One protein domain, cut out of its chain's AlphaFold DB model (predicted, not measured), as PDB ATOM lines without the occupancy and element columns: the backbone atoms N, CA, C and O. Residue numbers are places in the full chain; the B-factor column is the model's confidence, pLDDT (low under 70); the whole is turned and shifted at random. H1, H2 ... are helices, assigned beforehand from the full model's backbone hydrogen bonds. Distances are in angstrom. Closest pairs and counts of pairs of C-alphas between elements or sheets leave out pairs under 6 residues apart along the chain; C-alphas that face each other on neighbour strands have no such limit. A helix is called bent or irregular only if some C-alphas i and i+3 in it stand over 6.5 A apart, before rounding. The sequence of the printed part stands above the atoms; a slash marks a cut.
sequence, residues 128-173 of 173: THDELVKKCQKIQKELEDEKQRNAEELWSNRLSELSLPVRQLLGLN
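What this domain is: This is residues 128 to 173 of the 173 residues of an uncharacterized protein of Vibrio astriarenae (UniProt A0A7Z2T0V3). One long, straight helix, H1, makes nearly the whole length of a thin rod, and a short helix, H2, turns off crosswise at its far end, where the last residues, 170 to 173, follow it. Residues 128 to 158 stand free, so that the long shaft has no other part of the domain beside it over most of its length. The printed part has 46 residues with two named helices, H1 then H2, and no named strand; the class is all helix. The whole is extended, with a radius of gyration of the C-alphas of 18.4 A, and the C-alphas span 58 by 15 by 9 A.

How they stand to each other: H1, residues 129 to 161, is the longest helix, and its residues 129 to 158 stand free. H2, residues 164 to 169, is joined to it by a tight link of 2 residues. H1 and H2 are close but not clearly touching, with 1 pair of C-alphas within 8 A: those of Leu 159 and Arg 167, the closest, 7.9 A apart. Their lines are about perpendicular, at 73 degrees, and their centres are 30.5 A apart. In both H1 and H2 every O i to N i+4 pair is within hydrogen-bond range.

Where its parts are: H1 has 33 residues and runs from C-alpha 129 at (114.297, 130.583, 111.208) to C-alpha 161 at (139.162, 170.650, 116.797), 47.5 A from first to last C-alpha; it is not bent. H2 has 6 residues, 8.7 A from first to last C-alpha, and ends with C-alpha 169 at (132.752, 179.227, 126.650).

The domain as a whole: The two C-alphas farthest apart are those of Thr 128 and Pro 165, at 58.4 A. The printed part has no cut, and it ends at Asn 173, the chain's last residue. The link from H1 to H2 is tight, and no link is long. The mean pLDDT of the printed part is 85.9, and residue 173 alone is under 70.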
ATOM      1  N   THR A 128     117.951 127.463 110.251       79.88
ATOM      2  CA  THR A 128     116.566 127.537 110.714       79.88
ATOM      3  C   THR A 128     116.155 128.996 110.924       79.88
ATOM      4  O   THR A 128     117.001 129.880 111.094       79.88
ATOM      5  N   HIS A 129     114.845 129.256 110.926       81.12
ATOM      6  CA  HIS A 129     114.297 130.583 111.208       81.12
ATOM      7  C   HIS A 129     114.869 131.169 112.512       81.12
ATOM      8  O   HIS A 129     115.359 132.296 112.519       81.12
ATOM      9  N   ASP A 130     114.926 130.374 113.583       81.38
ATOM     10  CA  ASP A 130     115.438 130.814 114.887       81.38
ATOM     11  C   ASP A 130     116.920 131.204 114.859       81.38
ATOM     12  O   ASP A 130     117.330 132.180 115.492       81.38
ATOM     13  N   GLU A 131     117.746 130.473 114.110       81.88
ATOM     14  CA  GLU A 131     119.158 130.822 113.927       81.88
ATOM     15  C   GLU A 131     119.330 132.122 113.136       81.88
ATOM     16  O   GLU A 131     120.253 132.899 113.408       81.88
ATOM     17  N   LEU A 132     118.450 132.376 112.162       83.94
ATOM     18  CA  LEU A 132     118.441 133.617 111.392       83.94
ATOM     19  C   LEU A 132     118.006 134.800 112.256       83.94
ATOM     20  O   LEU A 132     118.703 135.813 112.262       83.94
ATOM     21  N   VAL A 133     116.940 134.652 113.047       89.50
ATOM     22  CA  VAL A 133     116.465 135.689 113.978       89.50
ATOM     23  C   VAL A 133     117.557 136.059 114.980       89.50
ATOM     24  O   VAL A 133     117.892 137.236 115.108       89.50
ATOM     25  N   LYS A 134     118.196 135.068 115.620       90.00
ATOM     26  CA  LYS A 134     119.309 135.313 116.557       90.00
ATOM     27  C   LYS A 134     120.477 136.037 115.892       90.00
ATOM     28  O   LYS A 134     121.080 136.925 116.492       90.00
ATOM     29  N   LYS A 135     120.811 135.679 114.646       86.25
ATOM     30  CA  LYS A 135     121.876 136.354 113.894       86.25
ATOM     31  C   LYS A 135     121.507 137.807 113.583       86.25
ATOM     32  O   LYS A 135     122.361 138.671 113.748       86.25
ATOM     33  N   CYS A 136     120.270 138.079 113.170       87.56
ATOM     34  CA  CYS A 136     119.797 139.439 112.911       87.56
ATOM     35  C   CYS A 136     119.828 140.299 114.178       87.56
ATOM     36  O   CYS A 136     120.372 141.397 114.137       87.56
ATOM     37  N   GLN A 137     119.343 139.775 115.308       91.94
ATOM     38  CA  GLN A 137     119.394 140.471 116.599       91.94
ATOM     39  C   GLN A 137     120.829 140.798 117.019       91.94
ATOM     40  O   GLN A 137     121.115 141.910 117.456       91.94
ATOM     41  N   LYS A 138     121.755 139.847 116.848       92.25
ATOM     42  CA  LYS A 138     123.170 140.068 117.159       92.25
ATOM     43  C   LYS A 138     123.788 141.155 116.274       92.25
ATOM     44  O   LYS A 138     124.452 142.036 116.801       92.25
ATOM     45  N   ILE A 139     123.535 141.118 114.965       91.62
ATOM     46  CA  ILE A 139     124.040 142.130 114.021       91.62
ATOM     47  C   ILE A 139     123.462 143.510 114.338       91.62
ATOM     48  O   ILE A 139     124.189 144.493 114.286       91.62
ATOM     49  N   GLN A 140     122.175 143.594 114.680       92.69
ATOM     50  CA  GLN A 140     121.553 144.856 115.083       92.69
ATOM     51  C   GLN A 140     122.212 145.422 116.338       92.69
ATOM     52  O   GLN A 140     122.533 146.603 116.366       92.69
ATOM     53  N   LYS A 141     122.472 144.581 117.344       94.62
ATOM     54  CA  LYS A 141     123.166 145.012 118.557       94.62
ATOM     55  C   LYS A 141     124.585 145.501 118.263       94.62
ATOM     56  O   LYS A 141     124.947 146.584 118.691       94.62
ATOM     57  N   GLU A 142     125.357 144.734 117.494       91.62
ATOM     58  CA  GLU A 142     126.716 145.123 117.094       91.62
ATOM     59  C   GLU A 142     126.720 146.433 116.293       91.62
ATOM     60  O   GLU A 142     127.598 147.264 116.490       91.62
ATOM     61  N   LEU A 143     125.723 146.646 115.427       92.81
ATOM     62  CA  LEU A 143     125.579 147.883 114.665       92.81
ATOM     63  C   LEU A 143     125.291 149.087 115.568       92.81
ATOM     64  O   LEU A 143     125.857 150.152 115.341       92.81
ATOM     65  N   GLU A 144     124.413 148.939 116.560       94.12
ATOM     66  CA  GLU A 144     124.127 150.022 117.506       94.12
ATOM     67  C   GLU A 144     125.328 150.322 118.409       94.12
ATOM     68  O   GLU A 144     125.681 151.488 118.578       94.12
ATOM     69  N   ASP A 145     126.023 149.292 118.897       93.81
ATOM     70  CA  ASP A 145     127.249 149.466 119.682       93.81
ATOM     71  C   ASP A 145     128.332 150.204 118.867       93.81
ATOM     72  O   ASP A 145     129.021 151.081 119.385       93.81
ATOM     73  N   GLU A 146     128.476 149.881 117.577       92.06
ATOM     74  CA  GLU A 146     129.454 150.527 116.697       92.06
ATOM     75  C   GLU A 146     129.062 151.967 116.343       92.06
ATOM     76  O   GLU A 146     129.913 152.856 116.320       92.06
ATOM     77  N   LYS A 147     127.770 152.234 116.116       92.31
ATOM     78  CA  LYS A 147     127.264 153.600 115.913       92.31
ATOM     79  C   LYS A 147     127.535 154.481 117.126       92.31
ATOM     80  O   LYS A 147     127.934 155.629 116.943       92.31
ATOM     81  N   GLN A 148     127.331 153.952 118.331       93.50
ATOM     82  CA  GLN A 148     127.588 154.678 119.568       93.50
ATOM     83  C   GLN A 148     129.074 155.029 119.701       93.50
ATOM     84  O   GLN A 148     129.400 156.196 119.911       93.50
ATOM     85  N   ARG A 149     129.975 154.062 119.478       92.62
ATOM     86  CA  ARG A 149     131.427 154.319 119.489       92.62
ATOM     87  C   ARG A 149     131.837 155.352 118.449       92.62
ATOM     88  O   ARG A 149     132.573 156.277 118.762       92.62
ATOM     89  N   ASN A 150     131.321 155.237 117.227       93.50
ATOM     90  CA  ASN A 150     131.626 156.196 116.171       93.50
ATOM     91  C   ASN A 150     131.096 157.601 116.505       93.50
ATOM     92  O   ASN A 150     131.760 158.592 116.228       93.50
ATOM     93  N   ALA A 151     129.917 157.711 117.126       91.88
ATOM     94  CA  ALA A 151     129.397 158.994 117.587       91.88
ATOM     95  C   ALA A 151     130.296 159.606 118.673       91.88
ATOM     96  O   ALA A 151     130.603 160.792 118.603       91.88
ATOM     97  N   GLU A 152     130.751 158.808 119.639       91.69
ATOM     98  CA  GLU A 152     131.679 159.242 120.690       91.69
ATOM     99  C   GLU A 152     133.029 159.687 120.116       91.69
ATOM    100  O   GLU A 152     133.527 160.753 120.478       91.69
ATOM    101  N   GLU A 153     133.591 158.930 119.173       90.88
ATOM    102  CA  GLU A 153     134.825 159.300 118.475       90.88
ATOM    103  C   GLU A 153     134.654 160.588 117.669       90.88
ATOM    104  O   GLU A 153     135.493 161.484 117.759       90.88
ATOM    105  N   LEU A 154     133.554 160.732 116.924       91.56
ATOM    106  CA  LEU A 154     133.243 161.957 116.187       91.56
ATOM    107  C   LEU A 154     133.103 163.157 117.125       91.56
ATOM    108  O   LEU A 154     133.645 164.221 116.830       91.56
ATOM    109  N   TRP A 155     132.418 162.994 118.258       87.56
ATOM    110  CA  TRP A 155     132.286 164.045 119.264       87.56
ATOM    111  C   TRP A 155     133.630 164.411 119.888       87.56
ATOM    112  O   TRP A 155     133.944 165.596 119.983       87.56
ATOM    113  N   SER A 156     134.446 163.423 120.257       86.38
ATOM    114  CA  SER A 156     135.790 163.631 120.806       86.38
ATOM    115  C   SER A 156     136.699 164.351 119.809       86.38
ATOM    116  O   SER A 156     137.334 165.353 120.148       86.38
ATOM    117  N   ASN A 157     136.708 163.900 118.553       86.62
ATOM    118  CA  ASN A 157     137.465 164.531 117.478       86.62
ATOM    119  C   ASN A 157     136.996 165.969 117.263       86.62
ATOM    120  O   ASN A 157     137.812 166.889 117.255       86.62
ATOM    121  N   ARG A 158     135.681 166.198 117.194       85.19
ATOM    122  CA  ARG A 158     135.140 167.543 117.006       85.19
ATOM    123  C   ARG A 158     135.478 168.462 118.171       85.19
ATOM    124  O   ARG A 158     135.833 169.615 117.945       85.19
ATOM    125  N   LEU A 159     135.429 167.954 119.401       83.25
ATOM    126  CA  LEU A 159     135.836 168.694 120.588       83.25
ATOM    127  C   LEU A 159     137.324 169.063 120.536       83.25
ATOM    128  O   LEU A 159     137.688 170.195 120.855       83.25
ATOM    129  N   SER A 160     138.167 168.142 120.062       81.50
ATOM    130  CA  SER A 160     139.607 168.348 119.871       81.50
ATOM    131  C   SER A 160     139.954 169.359 118.765       81.50
ATOM    132  O   SER A 160     141.032 169.951 118.796       81.50
ATOM    133  N   GLU A 161     139.028 169.628 117.844       84.94
ATOM    134  CA  GLU A 161     139.162 170.650 116.797       84.94
ATOM    135  C   GLU A 161     138.679 172.040 117.245       84.94
ATOM    136  O   GLU A 161     139.024 173.043 116.618       84.94
ATOM    137  N   LEU A 162     137.884 172.138 118.320       81.50
ATOM    138  CA  LEU A 162     137.400 173.431 118.810       81.50
ATOM    139  C   LEU A 162     138.561 174.291 119.315       81.50
ATOM    140  O   LEU A 162     139.440 173.804 120.030       81.50
ATOM    141  N   SER A 163     138.518 175.585 118.997       81.62
ATOM    142  CA  SER A 163     139.479 176.564 119.500       81.62
ATOM    143  C   SER A 163     139.312 176.788 121.009       81.62
ATOM    144  O   SER A 163     138.210 176.687 121.553       81.62
ATOM    145  N   LEU A 164     140.413 177.123 121.690       77.31
ATOM    146  CA  LEU A 164     140.451 177.343 123.143       77.31
ATOM    147  C   LEU A 164     139.344 178.288 123.664       77.31
ATOM    148  O   LEU A 164     138.701 177.934 124.651       77.31
ATOM    149  N   PRO A 165     139.045 179.430 123.000       81.19
ATOM    150  CA  PRO A 165     137.994 180.341 123.458       81.19
ATOM    151  C   PRO A 165     136.603 179.698 123.455       81.19
ATOM    152  O   PRO A 165     135.795 179.960 124.340       81.19
ATOM    153  N   VAL A 166     136.324 178.830 122.478       79.12
ATOM    154  CA  VAL A 166     135.032 178.139 122.356       79.12
ATOM    155  C   VAL A 166     134.909 177.029 123.401       79.12
ATOM    156  O   VAL A 166     133.835 176.847 123.965       79.12
ATOM    157  N   ARG A 167     136.003 176.328 123.722       74.88
ATOM    158  CA  ARG A 167     136.019 175.327 124.805       74.88
ATOM    159  C   ARG A 167     135.774 175.955 126.176       74.88
ATOM    160  O   ARG A 167     134.931 175.466 126.922       74.88
ATOM    161  N   GLN A 168     136.425 177.087 126.448       78.81
ATOM    162  CA  GLN A 168     136.214 177.867 127.671       78.81
ATOM    163  C   GLN A 168     134.768 178.365 127.789       78.81
ATOM    164  O   GLN A 168     134.183 178.293 128.868       78.81
ATOM    165  N   LEU A 169     134.157 178.802 126.678       84.62
ATOM    166  CA  LEU A 169     132.752 179.227 126.650       84.62
ATOM    167  C   LEU A 169     131.777 178.075 126.957       84.62
ATOM    168  O   LEU A 169     130.721 178.297 127.543       84.62
ATOM    169  N   LEU A 170     132.133 176.848 126.566       81.94
ATOM    170  CA  LEU A 170     131.355 175.631 126.818       81.94
ATOM    171  C   LEU A 170     131.623 175.015 128.204       81.94
ATOM    172  O   LEU A 170     131.032 173.988 128.528       81.94
ATOM    173  N   GLY A 171     132.492 175.618 129.025       78.81
ATOM    174  CA  GLY A 171     132.855 175.097 130.350       78.81
ATOM    175  C   GLY A 171     133.704 173.821 130.305       78.81
ATOM    176  O   GLY A 171     133.775 173.092 131.292       78.81
ATOM    177  N   LEU A 172     134.333 173.543 129.161       71.06
ATOM    178  CA  LEU A 172     135.208 172.398 128.936       71.06
ATOM    179  C   LEU A 172     136.652 172.904 129.064       71.06
ATOM    180  O   LEU A 172     137.172 173.509 128.128       71.06
ATOM    181  N   ASN A 173     137.256 172.734 130.244       57.97
ATOM    182  CA  ASN A 173     138.656 173.104 130.506       57.97
ATOM    183  C   ASN A 173     139.608 171.968 130.136       57.97
ATOM    184  O   ASN A 173     139.368 170.836 130.614       57.97
TER     185      ASN A 173